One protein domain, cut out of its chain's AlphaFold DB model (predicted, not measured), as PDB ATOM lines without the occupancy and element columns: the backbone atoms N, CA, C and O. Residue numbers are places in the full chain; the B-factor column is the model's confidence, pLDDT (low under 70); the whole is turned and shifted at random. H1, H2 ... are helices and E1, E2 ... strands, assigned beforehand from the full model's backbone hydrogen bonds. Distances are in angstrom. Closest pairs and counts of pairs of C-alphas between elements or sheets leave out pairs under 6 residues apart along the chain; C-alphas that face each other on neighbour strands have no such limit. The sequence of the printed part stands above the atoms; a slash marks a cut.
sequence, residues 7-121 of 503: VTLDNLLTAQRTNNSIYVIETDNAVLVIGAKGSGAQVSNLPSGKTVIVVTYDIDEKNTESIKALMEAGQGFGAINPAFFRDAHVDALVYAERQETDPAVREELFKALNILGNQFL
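AT A GLANCE: This is residues 7 to 121 of the 503 residues of the protein "DNA-binding protein" of Thermoplasmata archaeon (UniProt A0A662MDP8). A twisted sheet of four strands has a helical hairpin, H3 and H4, packed over one face, while two small helices, H1 and H2, sit off the sheet at one end of the longest axis. The 115 printed residues hold E1 E2 E3 E4 H1 H2 H3 H4 in chain order, a mixed class in two layers, helices on one face of a sheet. The sheet is mixed, order E1 E4 E3 E2. The whole is compact, radius of gyration of the C-alphas 14.6 A, yet elongated, 49 by 26 by 25 A.

IN THESE COORDINATES: Find C-alpha 7 at (-53.736, -31.091, 37.298), where E1 begins, residues 7 to 13. Next come E2, residues 23 to 26, E3, residues 30 to 36, 19.7 A, and E4, residues 51 to 59, 26.0 A. H1 is residues 67 to 72, H2 75 to 78, H3 88 to 99, 16.4 A. H4, residues 103 to 120, runs 25.3 A to C-alpha 120 at (-29.762, -39.287, 39.559).

HOW THE PARTS SIT: E1 and E4 are parallel; look at N 9 and O 54, 2.8 A. E4 and E3 are parallel, with N 33 and O 53 at 2.8 A. E2 and E3 form an antiparallel hairpin, with N 32 and O 25 at 2.8 A. H3 is on the sheet at a height of 7.8 A; its closest C-alphas to E1 are Leu 9 and Ala 96, 6.3 A. H4 is on the same face, height 9.6 A. H3 and H4 touch at Glu 97 and Arg 106, closest C-alphas 5.5 A, a shallow tilt of 25 degrees, opposite ways. H1 and H2 are close but not clearly touching, closest C-alphas Leu 70 and Gly 76, 7.1 A. Every O i to N i+4 pair is within hydrogen-bond range in H1 and H3, 13 of 14 in H4; H2 is too short for one.

THE WHOLE: The C-alphas farthest apart are Ser 48 and Glu 72, 49.5 A. The printed part has no cut; E3 to E4 is a long link. Residues 17 to 20 and 41 to 46 have pLDDT under 70.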
ATOM      1  N   VAL A   7     -54.243 -31.586  38.582       84.62
ATOM      2  CA  VAL A   7     -53.736 -31.091  37.298       84.62
ATOM      3  C   VAL A   7     -53.178 -32.283  36.531       84.62
ATOM      4  O   VAL A   7     -52.393 -33.045  37.089       84.62
ATOM      5  N   THR A   8     -53.586 -32.468  35.276       85.56
ATOM      6  CA  THR A   8     -53.090 -33.555  34.419       85.56
ATOM      7  C   THR A   8     -52.379 -32.964  33.213       85.56
ATOM      8  O   THR A   8     -52.982 -32.186  32.478       85.56
ATOM      9  N   LEU A   9     -51.125 -33.362  33.005       85.31
ATOM     10  CA  LEU A   9     -50.268 -32.920  31.909       85.31
ATOM     11  C   LEU A   9     -49.878 -34.125  31.056       85.31
ATOM     12  O   LEU A   9     -49.231 -35.051  31.542       85.31
ATOM     13  N   ASP A  10     -50.271 -34.100  29.785       86.06
ATOM     14  CA  ASP A  10     -49.982 -35.159  28.820       86.06
ATOM     15  C   ASP A  10     -48.875 -34.699  27.868       86.06
ATOM     16  O   ASP A  10     -49.004 -33.663  27.219       86.06
ATOM     17  N   ASN A  11     -47.809 -35.490  27.749       85.12
ATOM     18  CA  ASN A  11     -46.630 -35.138  26.957       85.12
ATOM     19  C   ASN A  11     -46.285 -36.223  25.927       85.12
ATOM     20  O   ASN A  11     -46.435 -37.418  26.183       85.12
ATOM     21  N   LEU A  12     -45.761 -35.812  24.773       84.62
ATOM     22  CA  LEU A  12     -45.106 -36.702  23.813       84.62
ATOM     23  C   LEU A  12     -43.606 -36.395  23.816       84.62
ATOM     24  O   LEU A  12     -43.218 -35.252  23.583       84.62
ATOM     25  N   LEU A  13     -42.775 -37.401  24.090       84.31
ATOM     26  CA  LEU A  13     -41.346 -37.227  24.360       84.31
ATOM     27  C   LEU A  13     -40.475 -37.950  23.338       84.31
ATOM     28  O   LEU A  13     -40.765 -39.083  22.958       84.31
ATOM     29  N   THR A  14     -39.338 -37.359  22.989       82.00
ATOM     30  CA  THR A  14     -38.246 -38.028  22.268       82.00
ATOM     31  C   THR A  14     -37.215 -38.596  23.251       82.00
ATOM     32  O   THR A  14     -36.069 -38.155  23.322       82.00
ATOM     33  N   ALA A  15     -37.632 -39.587  24.041       78.75
ATOM     34  CA  ALA A  15     -36.850 -40.175  25.131       78.75
ATOM     35  C   ALA A  15     -36.597 -41.679  24.928       78.75
ATOM     36  O   ALA A  15     -37.298 -42.353  24.177       78.75
ATOM     37  N   GLN A  16     -35.610 -42.256  25.622       73.50
ATOM     38  CA  GLN A  16     -35.485 -43.719  25.670       73.50
ATOM     39  C   GLN A  16     -36.448 -44.317  26.696       73.50
ATOM     40  O   GLN A  16     -36.706 -43.739  27.749       73.50
ATOM     41  N   ARG A  17     -36.953 -45.517  26.401       66.88
ATOM     42  CA  ARG A  17     -37.852 -46.241  27.301       66.88
ATOM     43  C   ARG A  17     -37.129 -46.608  28.597       66.88
ATOM     44  O   ARG A  17     -36.156 -47.359  28.569       66.88
ATOM     45  N   THR A  18     -37.639 -46.135  29.727       66.56
ATOM     46  CA  THR A  18     -37.276 -46.648  31.052       66.56
ATOM     47  C   THR A  18     -38.209 -47.809  31.412       66.56
ATOM     48  O   THR A  18     -39.322 -47.915  30.890       66.56
ATOM     49  N   ASN A  19     -37.753 -48.747  32.251       60.97
ATOM     50  CA  ASN A  19     -38.601 -49.851  32.713       60.97
ATOM     51  C   ASN A  19     -39.848 -49.260  33.383       60.97
ATOM     52  O   ASN A  19     -39.685 -48.591  34.392       60.97
ATOM     53  N   ASN A  20     -41.042 -49.499  32.820       63.50
ATOM     54  CA  ASN A  20     -42.352 -48.952  33.218       63.50
ATOM     55  C   ASN A  20     -42.566 -48.818  34.742       63.50
ATOM     56  O   ASN A  20     -43.237 -49.644  35.365       63.50
ATOM     57  N   SER A  21     -42.041 -47.752  35.335       76.94
ATOM     58  CA  SER A  21     -42.245 -47.370  36.725       76.94
ATOM     59  C   SER A  21     -43.137 -46.136  36.781       76.94
ATOM     60  O   SER A  21     -43.131 -45.306  35.875       76.94
ATOM     61  N   ILE A  22     -43.916 -46.022  37.852       86.44
ATOM     62  CA  ILE A  22     -44.572 -44.772  38.235       86.44
ATOM     63  C   ILE A  22     -43.660 -44.119  39.272       86.44
ATOM     64  O   ILE A  22     -43.294 -44.775  40.249       86.44
ATOM     65  N   TYR A  23     -43.291 -42.856  39.067       88.06
ATOM     66  CA  TYR A  23     -42.593 -42.055  40.070       88.06
ATOM     67  C   TYR A  23     -43.599 -41.211  40.836       88.06
ATOM     68  O   TYR A  23     -44.455 -40.563  40.238       88.06
ATOM     69  N   VAL A  24     -43.483 -41.228  42.161       90.25
ATOM     70  CA  VAL A  24     -44.247 -40.347  43.042       90.25
ATOM     71  C   VAL A  24     -43.256 -39.458  43.766       90.25
ATOM     72  O   VAL A  24     -42.378 -39.963  44.465       90.25
ATOM     73  N   ILE A  25     -43.386 -38.151  43.573       91.50
ATOM     74  CA  ILE A  25     -42.512 -37.149  44.181       91.50
ATOM     75  C   ILE A  25     -43.380 -36.229  45.017       91.50
ATOM     76  O   ILE A  25     -44.385 -35.705  44.545       91.50
ATOM     77  N   GLU A  26     -42.994 -36.041  46.267       92.06
ATOM     78  CA  GLU A  26     -43.649 -35.105  47.163       92.06
ATOM     79  C   GLU A  26     -42.796 -33.843  47.273       92.06
ATOM     80  O   GLU A  26     -41.605 -33.909  47.577       92.06
ATOM     81  N   THR A  27     -43.416 -32.699  47.013       93.25
ATOM     82  CA  THR A  27     -42.856 -31.364  47.224       93.25
ATOM     83  C   THR A  27     -43.576 -30.701  48.399       93.25
ATOM     84  O   THR A  27     -44.425 -31.322  49.053       93.25
ATOM     85  N   ASP A  28     -43.263 -29.441  48.701       90.38
ATOM     86  CA  ASP A  28     -43.886 -28.728  49.820       90.38
ATOM     87  C   ASP A  28     -45.410 -28.643  49.660       90.38
ATOM     88  O   ASP A  28     -46.148 -28.960  50.599       90.38
ATOM     89  N   ASN A  29     -45.882 -28.301  48.454       91.94
ATOM     90  CA  ASN A  29     -47.293 -28.012  48.192       91.94
ATOM     91  C   ASN A  29     -47.970 -29.011  47.245       91.94
ATOM     92  O   ASN A  29     -49.185 -28.924  47.048       91.94
ATOM     93  N   ALA A  30     -47.230 -29.965  46.673       93.06
ATOM     94  CA  ALA A  30     -47.781 -30.906  45.708       93.06
ATOM     95  C   ALA A  30     -47.317 -32.355  45.906       93.06
ATOM     96  O   ALA A  30     -46.335 -32.664  46.583       93.06
ATOM     97  N   VAL A  31     -48.077 -33.262  45.297       92.69
ATOM     98  CA  VAL A  31     -47.662 -34.637  45.021       92.69
ATOM     99  C   VAL A  31     -47.728 -34.848  43.519       92.69
ATOM    100  O   VAL A  31     -48.801 -34.762  42.919       92.69
ATOM    101  N   LEU A  32     -46.573 -35.128  42.925       93.31
ATOM    102  CA  LEU A  32     -46.423 -35.390  41.508       93.31
ATOM    103  C   LEU A  32     -46.437 -36.893  41.255       93.31
ATOM    104  O   LEU A  32     -45.731 -37.641  41.930       93.31
ATOM    105  N   VAL A  33     -47.214 -37.332  40.269       91.94
ATOM    106  CA  VAL A  33     -47.258 -38.724  39.813       91.94
ATOM    107  C   VAL A  33     -46.904 -38.768  38.339       91.94
ATOM    108  O   VAL A  33     -47.649 -38.258  37.509       91.94
ATOM    109  N   ILE A  34     -45.774 -39.392  38.017       92.25
ATOM    110  CA  ILE A  34     -45.190 -39.387  36.676       92.25
ATOM    111  C   ILE A  34     -45.169 -40.814  36.146       92.25
ATOM    112  O   ILE A  34     -44.622 -41.711  36.794       92.25
ATOM    113  N   GLY A  35     -45.736 -41.054  34.968       90.31
ATOM    114  CA  GLY A  35     -45.727 -42.394  34.388       90.31
ATOM    115  C   GLY A  35     -46.199 -42.452  32.945       90.31
ATOM    116  O   GLY A  35     -46.903 -41.569  32.464       90.31
ATOM    117  N   ALA A  36     -45.838 -43.535  32.257       89.25
ATOM    118  CA  ALA A  36     -46.269 -43.763  30.883       89.25
ATOM    119  C   ALA A  36     -47.803 -43.774  30.773       89.25
ATOM    120  O   ALA A  36     -48.505 -44.224  31.693       89.25
ATOM    121  N   LYS A  37     -48.343 -43.330  29.640       86.94
ATOM    122  CA  LYS A  37     -49.786 -43.338  29.400       86.94
ATOM    123  C   LYS A  37     -50.350 -44.755  29.541       86.94
ATOM    124  O   LYS A  37     -49.791 -45.732  29.049       86.94
ATOM    125  N   GLY A  38     -51.452 -44.882  30.278       82.31
ATOM    126  CA  GLY A  38     -52.067 -46.182  30.577       82.31
ATOM    127  C   GLY A  38     -51.369 -47.012  31.668       82.31
ATOM    128  O   GLY A  38     -51.837 -48.107  31.964       82.31
ATOM    129  N   SER A  39     -50.312 -46.503  32.316       81.81
ATOM    130  CA  SER A  39     -49.641 -47.181  33.446       81.81
ATOM    131  C   SER A  39     -50.488 -47.280  34.721       81.81
ATOM    132  O   SER A  39     -50.147 -48.036  35.628       81.81
ATOM    133  N   GLY A  40     -51.587 -46.525  34.809       74.19
ATOM    134  CA  GLY A  40     -52.380 -46.399  36.033       74.19
ATOM    135  C   GLY A  40     -51.829 -45.364  37.020       74.19
ATOM    136  O   GLY A  40     -52.211 -45.402  38.185       74.19
ATOM    137  N   ALA A  41     -50.960 -44.450  36.569       69.31
ATOM    138  CA  ALA A  41     -50.512 -43.275  37.318       69.31
ATOM    139  C   ALA A  41     -51.711 -42.483  37.877       69.31
ATOM    140  O   ALA A  41     -52.380 -41.744  37.158       69.31
ATOM    141  N   GLN A  42     -52.017 -42.693  39.158       69.25
ATOM    142  CA  GLN A  42     -53.116 -42.055  39.878       69.25
ATOM    143  C   GLN A  42     -52.741 -41.882  41.351       69.25
ATOM    144  O   GLN A  42     -51.999 -42.688  41.914       69.25
ATOM    145  N   VAL A  43     -53.319 -40.870  41.998       65.25
ATOM    146  CA  VAL A  43     -53.285 -40.727  43.457       65.25
ATOM    147  C   VAL A  43     -54.589 -41.282  44.024       65.25
ATOM    148  O   VAL A  43     -55.652 -40.695  43.846       65.25
ATOM    149  N   SER A  44     -54.520 -42.426  44.706       63.62
ATOM    150  CA  SER A  44     -55.695 -43.093  45.288       63.62
ATOM    151  C   SER A  44     -56.247 -42.387  46.534       63.62
ATOM    152  O   SER A  44     -57.434 -42.507  46.819       63.62
ATOM    153  N   ASN A  45     -55.414 -41.615  47.243       67.62
ATOM    154  CA  ASN A  45     -55.795 -40.795  48.395       67.62
ATOM    155  C   ASN A  45     -55.246 -39.379  48.220       67.62
ATOM    156  O   ASN A  45     -54.049 -39.171  48.408       67.62
ATOM    157  N   LEU A  46     -56.105 -38.417  47.866       66.88
ATOM    158  CA  LEU A  46     -55.695 -37.020  47.698       66.88
ATOM    159  C   LEU A  46     -55.135 -36.484  49.030       66.88
ATOM    160  O   LEU A  46     -55.884 -36.424  50.014       66.88
ATOM    161  N   PRO A  47     -53.842 -36.119  49.099       70.25
ATOM    162  CA  PRO A  47     -53.268 -35.559  50.308       70.25
ATOM    163  C   PRO A  47     -53.961 -34.236  50.637       70.25
ATOM    164  O   PRO A  47     -54.086 -33.342  49.803       70.25
ATOM    165  N   SER A  48     -54.464 -34.122  51.868       75.62
ATOM    166  CA  SER A  48     -55.183 -32.929  52.314       75.62
ATOM    167  C   SER A  48     -54.264 -31.710  52.270       75.62
ATOM    168  O   SER A  48     -53.226 -31.702  52.924       75.62
ATOM    169  N   GLY A  49     -54.685 -30.665  51.556       82.31
ATOM    170  CA  GLY A  49     -53.943 -29.405  51.452       82.31
ATOM    171  C   GLY A  49     -52.797 -29.403  50.439       82.31
ATOM    172  O   GLY A  49     -52.097 -28.401  50.372       82.31
ATOM    173  N   LYS A  50     -52.618 -30.474  49.648       85.62
ATOM    174  CA  LYS A  50     -51.656 -30.509  48.539       85.62
ATOM    175  C   LYS A  50     -52.356 -30.620  47.189       85.62
ATOM    176  O   LYS A  50     -53.386 -31.287  47.065       85.62
ATOM    177  N   THR A  51     -51.765 -29.995  46.179       88.75
ATOM    178  CA  THR A  51     -52.155 -30.164  44.775       88.75
ATOM    179  C   THR A  51     -51.637 -31.507  44.269       88.75
ATOM    180  O   THR A  51     -50.526 -31.918  44.597       88.75
ATOM    181  N   VAL A  52     -52.430 -32.218  43.474       90.44
ATOM    182  CA  VAL A  52     -51.961 -33.432  42.797       90.44
ATOM    183  C   VAL A  52     -51.668 -33.097  41.345       90.44
ATOM    184  O   VAL A  52     -52.558 -32.637  40.636       90.44
ATOM    185  N   ILE A  53     -50.439 -33.350  40.905       92.12
ATOM    186  CA  ILE A  53     -50.008 -33.108  39.526       92.12
ATOM    187  C   ILE A  53     -49.693 -34.463  38.897       92.12
ATOM    188  O   ILE A  53     -48.770 -35.159  39.312       92.12
ATOM    189  N   VAL A  54     -50.479 -34.874  37.914       91.69
ATOM    190  CA  VAL A  54     -50.275 -36.124  37.183       91.69
ATOM    191  C   VAL A  54     -49.621 -35.791  35.852       91.69
ATOM    192  O   VAL A  54     -50.227 -35.137  35.013       91.69
ATOM    193  N   VAL A  55     -48.394 -36.260  35.648       93.00
ATOM    194  CA  VAL A  55     -47.665 -36.098  34.389       93.00
ATOM    195  C   VAL A  55     -47.656 -37.439  33.674       93.00
ATOM    196  O   VAL A  55     -47.001 -38.389  34.112       93.00
ATOM    197  N   THR A  56     -48.396 -37.536  32.574       91.25
ATOM    198  CA  THR A  56     -48.365 -38.722  31.724       91.25
ATOM    199  C   THR A  56     -47.558 -38.468  30.464       91.25
ATOM    200  O   THR A  56     -47.475 -37.341  29.972       91.25
ATOM    201  N   TYR A  57     -46.912 -39.516  29.957       91.12
ATOM    202  CA  TYR A  57     -46.103 -39.410  28.751       91.12
ATOM    203  C   TYR A  57     -46.259 -40.604  27.812       91.12
ATOM    204  O   TYR A  57     -46.432 -41.745  28.246       91.12
ATOM    205  N   ASP A  58     -46.129 -40.329  26.518       90.19
ATOM    206  CA  ASP A  58     -45.865 -41.306  25.465       90.19
ATOM    207  C   ASP A  58     -44.483 -41.037  24.858       90.19
ATOM    208  O   ASP A  58     -44.030 -39.894  24.790       90.19
ATOM    209  N   ILE A  59     -43.802 -42.092  24.414       88.00
ATOM    210  CA  ILE A  59     -42.482 -41.978  23.786       88.00
ATOM    211  C   ILE A  59     -42.630 -42.080  22.269       88.00
ATOM    212  O   ILE A  59     -43.129 -43.080  21.748       88.00
ATOM    213  N   ASP A  60     -42.136 -41.068  21.562       89.62
ATOM    214  CA  ASP A  60     -41.964 -41.079  20.117       89.62
ATOM    215  C   ASP A  60     -40.668 -41.814  19.748       89.62
ATOM    216  O   ASP A  60     -39.615 -41.221  19.494       89.62
ATOM    217  N   GLU A  61     -40.741 -43.145  19.726       86.56
ATOM    218  CA  GLU A  61     -39.595 -44.001  19.392       86.56
ATOM    219  C   GLU A  61     -39.031 -43.706  17.993       86.56
ATOM    220  O   GLU A  61     -37.845 -43.923  17.749       86.56
ATOM    221  N   LYS A  62     -39.857 -43.191  17.072       89.06
ATOM    222  CA  LYS A  62     -39.448 -42.906  15.695       89.06
ATOM    223  C   LYS A  62     -38.515 -41.700  15.626       89.06
ATOM    224  O   LYS A  62     -37.563 -41.726  14.850       89.06
ATOM    225  N   ASN A  63     -38.800 -40.665  16.412       88.75
ATOM    226  CA  ASN A  63     -38.040 -39.415  16.415       88.75
ATOM    227  C   ASN A  63     -37.009 -39.340  17.555       88.75
ATOM    228  O   ASN A  63     -36.302 -38.345  17.694       88.75
ATOM    229  N   THR A  64     -36.886 -40.392  18.366       88.12
ATOM    230  CA  THR A  64     -35.865 -40.475  19.413       88.12
ATOM    231  C   THR A  64     -34.511 -40.867  18.815       88.12
ATOM    232  O   THR A  64     -34.240 -42.041  18.557       88.12
ATOM    233  N   GLU A  65     -33.613 -39.897  18.640       88.06
ATOM    234  CA  GLU A  65     -32.233 -40.169  18.216       88.06
ATOM    235  C   GLU A  65     -31.472 -41.005  19.250       88.06
ATOM    236  O   GLU A  65     -31.740 -40.917  20.444       88.06
ATOM    237  N   SER A  66     -30.480 -41.801  18.843       88.75
ATOM    238  CA  SER A  66     -29.660 -42.559  19.803       88.75
ATOM    239  C   SER A  66     -28.609 -41.677  20.491       88.75
ATOM    240  O   SER A  66     -28.045 -40.787  19.858       88.75
ATOM    241  N   ILE A  67     -28.265 -41.972  21.754       88.50
ATOM    242  CA  ILE A  67     -27.148 -41.303  22.460       88.50
ATOM    243  C   ILE A  67     -25.856 -41.388  21.638       88.50
ATOM    244  O   ILE A  67     -25.144 -40.402  21.497       88.50
ATOM    245  N   LYS A  68     -25.589 -42.552  21.034       90.50
ATOM    246  CA  LYS A  68     -24.421 -42.755  20.174       90.50
ATOM    247  C   LYS A  68     -24.389 -41.757  19.010       90.50
ATOM    248  O   LYS A  68     -23.345 -41.166  18.773       90.50
ATOM    249  N   ALA A  69     -25.516 -41.552  18.330       90.88
ATOM    250  CA  ALA A  69     -25.607 -40.600  17.223       90.88
ATOM    251  C   ALA A  69     -25.350 -39.158  17.693       90.88
ATOM    252  O   ALA A  69     -24.573 -38.447  17.062       90.88
ATOM    253  N   LEU A  70     -25.916 -38.754  18.837       88.62
ATOM    254  CA  LEU A  70     -25.665 -37.430  19.418       88.62
ATOM    255  C   LEU A  70     -24.192 -37.228  19.799       88.62
ATOM    256  O   LEU A  70     -23.627 -36.166  19.545       88.62
ATOM    257  N   MET A  71     -23.553 -38.245  20.386       89.12
ATOM    258  CA  MET A  71     -22.127 -38.206  20.721       89.12
ATOM    259  C   MET A  71     -21.256 -38.102  19.464       89.12
ATOM    260  O   MET A  71     -20.336 -37.289  19.426       89.12
ATOM    261  N   GLU A  72     -21.557 -38.894  18.431       93.12
ATOM    262  CA  GLU A  72     -20.858 -38.857  17.139       93.12
ATOM    263  C   GLU A  72     -21.028 -37.504  16.433       93.12
ATOM    264  O   GLU A  72     -20.100 -37.038  15.773       93.12
ATOM    265  N   ALA A  73     -22.170 -36.841  16.626       91.12
ATOM    266  CA  ALA A  73     -22.444 -35.495  16.128       91.12
ATOM    267  C   ALA A  73     -21.895 -34.366  17.027       91.12
ATOM    268  O   ALA A  73     -22.076 -33.192  16.705       91.12
ATOM    269  N   GLY A  74     -21.251 -34.686  18.160       88.06
ATOM    270  CA  GLY A  74     -20.722 -33.689  19.098       88.06
ATOM    271  C   GLY A  74     -21.795 -32.858  19.814       88.06
ATOM    272  O   GLY A  74     -21.505 -31.770  20.304       88.06
ATOM    273  N   GLN A  75     -23.031 -33.356  19.903       86.81
ATOM    274  CA  GLN A  75     -24.206 -32.613  20.381       86.81
ATOM    275  C   GLN A  75     -24.352 -32.559  21.911       86.81
ATOM    276  O   GLN A  75     -25.434 -32.276  22.407       86.81
ATOM    277  N   GLY A  76     -23.289 -32.797  22.685       83.19
ATOM    278  CA  GLY A  76     -23.362 -32.730  24.152       83.19
ATOM    279  C   GLY A  76     -23.769 -31.334  24.635       83.19
ATOM    280  O   GLY A  76     -24.838 -31.150  25.204       83.19
ATOM    281  N   PHE A  77     -22.951 -30.320  24.342       79.69
ATOM    282  CA  PHE A  77     -23.284 -28.927  24.674       79.69
ATOM    283  C   PHE A  77     -24.322 -28.318  23.726       79.69
ATOM    284  O   PHE A  77     -25.147 -27.529  24.174       79.69
ATOM    285  N   GLY A  78     -24.323 -28.714  22.446       74.25
ATOM    286  CA  GLY A  78     -25.295 -28.227  21.459       74.25
ATOM    287  C   GLY A  78     -26.746 -28.558  21.822       74.25
ATOM    288  O   GLY A  78     -27.626 -27.730  21.624       74.25
ATOM    289  N   ALA A  79     -26.985 -29.721  22.436       73.38
ATOM    290  CA  ALA A  79     -28.297 -30.121  22.942       73.38
ATOM    291  C   ALA A  79     -28.504 -29.807  24.438       73.38
ATOM    292  O   ALA A  79     -29.457 -30.310  25.028       73.38
ATOM    293  N   ILE A  80     -27.610 -29.026  25.066       80.00
ATOM    294  CA  ILE A  80     -27.653 -28.685  26.504       80.00
ATOM    295  C   ILE A  80     -27.748 -29.958  27.379       80.00
ATOM    296  O   ILE A  80     -28.458 -30.029  28.377       80.00
ATOM    297  N   ASN A  81     -27.031 -31.011  26.981       85.62
ATOM    298  CA  ASN A  81     -26.979 -32.295  27.674       85.62
ATOM    299  C   ASN A  81     -25.557 -32.885  27.605       85.62
ATOM    300  O   ASN A  81     -25.328 -33.903  26.940       85.62
ATOM    301  N   PRO A  82     -24.568 -32.256  28.271       88.56
ATOM    302  CA  PRO A  82     -23.171 -32.691  28.205       88.56
ATOM    303  C   PRO A  82     -22.957 -34.094  28.793       88.56
ATOM    304  O   PRO A  82     -22.030 -34.797  28.389       88.56
ATOM    305  N   ALA A  83     -23.834 -34.525  29.704       88.81
ATOM    306  CA  ALA A  83     -23.824 -35.861  30.291       88.81
ATOM    307  C   ALA A  83     -24.441 -36.943  29.386       88.81
ATOM    308  O   ALA A  83     -24.328 -38.131  29.692       88.81
ATOM    309  N   PHE A  84     -25.124 -36.556  28.299       89.19
ATOM    310  CA  PHE A  84     -26.002 -37.431  27.514       89.19
ATOM    311  C   PHE A  84     -26.987 -38.228  28.389       89.19
ATOM    312  O   PHE A  84     -27.354 -39.363  28.069       89.19
ATOM    313  N   PHE A  85     -27.406 -37.632  29.510       88.62
ATOM    314  CA  PHE A  85     -28.352 -38.231  30.440       88.62
ATOM    315  C   PHE A  85     -29.730 -38.318  29.789       88.62
ATOM    316  O   PHE A  85     -30.145 -37.403  29.077       88.62
ATOM    317  N   ARG A  86     -30.426 -39.432  30.012       86.50
ATOM    318  CA  ARG A  86     -31.779 -39.660  29.510       86.50
ATOM    319  C   ARG A  86     -32.574 -40.489  30.494       86.50
ATOM    320  O   ARG A  86     -32.160 -41.594  30.842       86.50
ATOM    321  N   ASP A  87     -33.737 -39.983  30.861       88.81
ATOM    322  CA  ASP A  87     -34.707 -40.683  31.686       88.81
ATOM    323  C   ASP A  87     -36.103 -40.169  31.328       88.81
ATOM    324  O   ASP A  87     -36.352 -38.968  31.361       88.81
ATOM    325  N   ALA A  88     -37.017 -41.073  30.966       88.81
ATOM    326  CA  ALA A  88     -38.331 -40.680  30.465       88.81
ATOM    327  C   ALA A  88     -39.170 -39.914  31.501       88.81
ATOM    328  O   ALA A  88     -40.019 -39.116  31.115       88.81
ATOM    329  N   HIS A  89     -38.953 -40.134  32.802       87.88
ATOM    330  CA  HIS A  89     -39.667 -39.421  33.862       87.88
ATOM    331  C   HIS A  89     -39.110 -38.012  34.045       87.88
ATOM    332  O   HIS A  89     -39.887 -37.070  34.196       87.88
ATOM    333  N   VAL A  90     -37.784 -37.860  33.989       90.62
ATOM    334  CA  VAL A  90     -37.124 -36.546  33.995       90.62
ATOM    335  C   VAL A  90     -37.512 -35.747  32.753       90.62
ATOM    336  O   VAL A  90     -37.947 -34.605  32.882       90.62
ATOM    337  N   ASP A  91     -37.448 -36.357  31.568       90.38
ATOM    338  CA  ASP A  91     -37.831 -35.716  30.308       90.38
ATOM    339  C   ASP A  91     -39.315 -35.313  30.326       90.38
ATOM    340  O   ASP A  91     -39.663 -34.216  29.888       90.38
ATOM    341  N   ALA A  92     -40.196 -36.149  30.896       91.88
ATOM    342  CA  ALA A  92     -41.608 -35.810  31.081       91.88
ATOM    343  C   ALA A  92     -41.796 -34.562  31.946       91.88
ATOM    344  O   ALA A  92     -42.612 -33.708  31.605       91.88
ATOM    345  N   LEU A  93     -41.041 -34.439  33.045       92.81
ATOM    346  CA  LEU A  93     -41.073 -33.246  33.890       92.81
ATOM    347  C   LEU A  93     -40.539 -32.015  33.160       92.81
ATOM    348  O   LEU A  93     -41.154 -30.963  33.277       92.81
ATOM    349  N   VAL A  94     -39.449 -32.137  32.395       90.94
ATOM    350  CA  VAL A  94     -38.900 -31.027  31.595       90.94
ATOM    351  C   VAL A  94     -39.924 -30.544  30.566       90.94
ATOM    352  O   VAL A  94     -40.144 -29.347  30.428       90.94
ATOM    353  N   TYR A  95     -40.593 -31.448  29.850       90.06
ATOM    354  CA  TYR A  95     -41.628 -31.057  28.886       90.06
ATOM    355  C   TYR A  95     -42.857 -30.438  29.556       90.06
ATOM    356  O   TYR A  95     -43.327 -29.391  29.107       90.06
ATOM    357  N   ALA A  96     -43.335 -31.051  30.642       91.62
ATOM    358  CA  ALA A  96     -44.460 -30.542  31.415       91.62
ATOM    359  C   ALA A  96     -44.172 -29.139  31.963       91.62
ATOM    360  O   ALA A  96     -44.998 -28.243  31.825       91.62
ATOM    361  N   GLU A  97     -42.986 -28.931  32.535       90.31
ATOM    362  CA  GLU A  97     -42.542 -27.637  33.059       90.31
ATOM    363  C   GLU A  97     -42.477 -26.572  31.966       90.31
ATOM    364  O   GLU A  97     -42.923 -25.449  32.188       90.31
ATOM    365  N   ARG A  98     -41.956 -26.914  30.782       87.56
ATOM    366  CA  ARG A  98     -41.833 -25.959  29.676       87.56
ATOM    367  C   ARG A  98     -43.189 -25.450  29.192       87.56
ATOM    368  O   ARG A  98     -43.275 -24.283  28.819       87.56
ATOM    369  N   GLN A  99     -44.201 -26.316  29.150       88.25
ATOM    370  CA  GLN A  99     -45.516 -26.005  28.575       88.25
ATOM    371  C   GLN A  99     -46.544 -25.521  29.596       88.25
ATOM    372  O   GLN A  99     -47.496 -24.840  29.215       88.25
ATOM    373  N   GLU A 100     -46.377 -25.859  30.874       88.38
ATOM    374  CA  GLU A 100     -47.237 -25.335  31.927       88.38
ATOM    375  C   GLU A 100     -47.068 -23.814  32.031       88.38
ATOM    376  O   GLU A 100     -45.959 -23.280  32.002       88.38
ATOM    377  N   THR A 101     -48.189 -23.109  32.131       83.25
ATOM    378  CA  THR A 101     -48.220 -21.643  32.193       83.25
ATOM    379  C   THR A 101     -48.608 -21.134  33.571       83.25
ATOM    380  O   THR A 101     -48.206 -20.028  33.900       83.25
ATOM    381  N   ASP A 102     -49.291 -21.936  34.398       82.94
ATOM    382  CA  ASP A 102     -49.582 -21.594  35.790       82.94
ATOM    383  C   ASP A 102     -48.285 -21.630  36.629       82.94
ATOM    384  O   ASP A 102     -47.709 -22.710  36.833       82.94
ATOM    385  N   PRO A 103     -47.811 -20.488  37.166       83.38
ATOM    386  CA  PRO A 103     -46.558 -20.435  37.913       83.38
ATOM    387  C   PRO A 103     -46.557 -21.304  39.171       83.38
ATOM    388  O   PRO A 103     -45.505 -21.819  39.545       83.38
ATOM    389  N   ALA A 104     -47.712 -21.497  39.819       86.06
ATOM    390  CA  ALA A 104     -47.809 -22.300  41.034       86.06
ATOM    391  C   ALA A 104     -47.654 -23.795  40.729       86.06
ATOM    392  O   ALA A 104     -47.005 -24.517  41.484       86.06
ATOM    393  N   VAL A 105     -48.207 -24.271  39.609       88.94
ATOM    394  CA  VAL A 105     -47.994 -25.654  39.149       88.94
ATOM    395  C   VAL A 105     -46.551 -25.831  38.674       88.94
ATOM    396  O   VAL A 105     -45.887 -26.809  39.033       88.94
ATOM    397  N   ARG A 106     -46.040 -24.861  37.911       90.00
ATOM    398  CA  ARG A 106     -44.694 -24.891  37.332       90.00
ATOM    399  C   ARG A 106     -43.585 -24.858  38.386       90.00
ATOM    400  O   ARG A 106     -42.604 -25.587  38.251       90.00
ATOM    401  N   GLU A 107     -43.753 -24.102  39.472       91.12
ATOM    402  CA  GLU A 107     -42.832 -24.108  40.620       91.12
ATOM    403  C   GLU A 107     -42.682 -25.521  41.209       91.12
ATOM    404  O   GLU A 107     -41.570 -25.984  41.478       91.12
ATOM    405  N   GLU A 108     -43.790 -26.242  41.376       94.38
ATOM    406  CA  GLU A 108     -43.772 -27.591  41.942       94.38
ATOM    407  C   GLU A 108     -43.186 -28.624  40.954       94.38
ATOM    408  O   GLU A 108     -42.485 -29.544  41.384       94.38
ATOM    409  N   LEU A 109     -43.362 -28.433  39.636       94.75
ATOM    410  CA  LEU A 109     -42.654 -29.204  38.598       94.75
ATOM    411  C   LEU A 109     -41.131 -29.000  38.678       94.75
ATOM    412  O   LEU A 109     -40.382 -29.980  38.674       94.75
ATOM    413  N   PHE A 110     -40.660 -27.758  38.843       93.38
ATOM    414  CA  PHE A 110     -39.235 -27.462  39.036       93.38
ATOM    415  C   PHE A 110     -38.673 -28.087  40.313       93.38
ATOM    416  O   PHE A 110     -37.577 -28.652  40.292       93.38
ATOM    417  N   LYS A 111     -39.398 -28.020  41.434       95.38
ATOM    418  CA  LYS A 111     -38.980 -28.675  42.686       95.38
ATOM    419  C   LYS A 111     -38.824 -30.182  42.490       95.38
ATOM    420  O   LYS A 111     -37.813 -30.749  42.905       95.38
ATOM    421  N   ALA A 112     -39.776 -30.821  41.813       94.94
ATOM    422  CA  ALA A 112     -39.705 -32.245  41.512       94.94
ATOM    423  C   ALA A 112     -38.517 -32.598  40.607       94.94
ATOM    424  O   ALA A 112     -37.799 -33.563  40.884       94.94
ATOM    425  N   LEU A 113     -38.263 -31.787  39.576       93.44
ATOM    426  CA  LEU A 113     -37.107 -31.938  38.695       93.44
ATOM    427  C   LEU A 113     -35.787 -31.828  39.474       93.44
ATOM    428  O   LEU A 113     -34.900 -32.657  39.289       93.44
ATOM    429  N   ASN A 114     -35.675 -30.872  40.401       92.56
ATOM    430  CA  ASN A 114     -34.507 -30.725  41.277       92.56
ATOM    431  C   ASN A 114     -34.313 -31.933  42.210       92.56
ATOM    432  O   ASN A 114     -33.185 -32.385  42.411       92.56
ATOM    433  N   ILE A 115     -35.397 -32.491  42.763       93.31
ATOM    434  CA  ILE A 115     -35.341 -33.709  43.589       93.31
ATOM    435  C   ILE A 115     -34.794 -34.887  42.770       93.31
ATOM    436  O   ILE A 115     -33.868 -35.561  43.228       93.31
ATOM    437  N   LEU A 116     -35.306 -35.108  41.552       89.50
ATOM    438  CA  LEU A 116     -34.786 -36.159  40.669       89.50
ATOM    439  C   LEU A 116     -33.343 -35.890  40.237       89.50
ATOM    440  O   LEU A 116     -32.535 -36.813  40.230       89.50
ATOM    441  N   GLY A 117     -32.995 -34.638  39.936       88.12
ATOM    442  CA  GLY A 117     -31.629 -34.238  39.600       88.12
ATOM    443  C   GLY A 117     -30.632 -34.598  40.703       88.12
ATOM    444  O   GLY A 117     -29.587 -35.179  40.416       88.12
ATOM    445  N   ASN A 118     -30.988 -34.361  41.970       89.12
ATOM    446  CA  ASN A 118     -30.172 -34.752  43.125       89.12
ATOM    447  C   ASN A 118     -30.065 -36.274  43.302       89.12
ATOM    448  O   ASN A 118     -29.042 -36.770  43.771       89.12
ATOM    449  N   GLN A 119     -31.116 -37.016  42.949       88.94
ATOM    450  CA  GLN A 119     -31.131 -38.473  43.054       88.94
ATOM    451  C   GLN A 119     -30.298 -39.143  41.955       88.94
ATOM    452  O   GLN A 119     -29.555 -40.083  42.239       88.94
ATOM    453  N   PHE A 120     -30.446 -38.695  40.707       89.62
ATOM    454  CA  PHE A 120     -29.762 -39.287  39.559       89.62
ATOM    455  C   PHE A 120     -28.332 -38.782  39.395       89.62
ATOM    456  O   PHE A 120     -27.499 -39.533  38.892       89.62
ATOM    457  N   LEU A 121     -28.056 -37.547  39.829       89.62
ATOM    458  CA  LEU A 121     -26.758 -36.885  39.721       89.62
ATOM    459  C   LEU A 121     -26.157 -37.043  38.307       89.62
ATOM    460  O   LEU A 121     -25.092 -37.648  38.154       89.62
TER     461      LEU A 121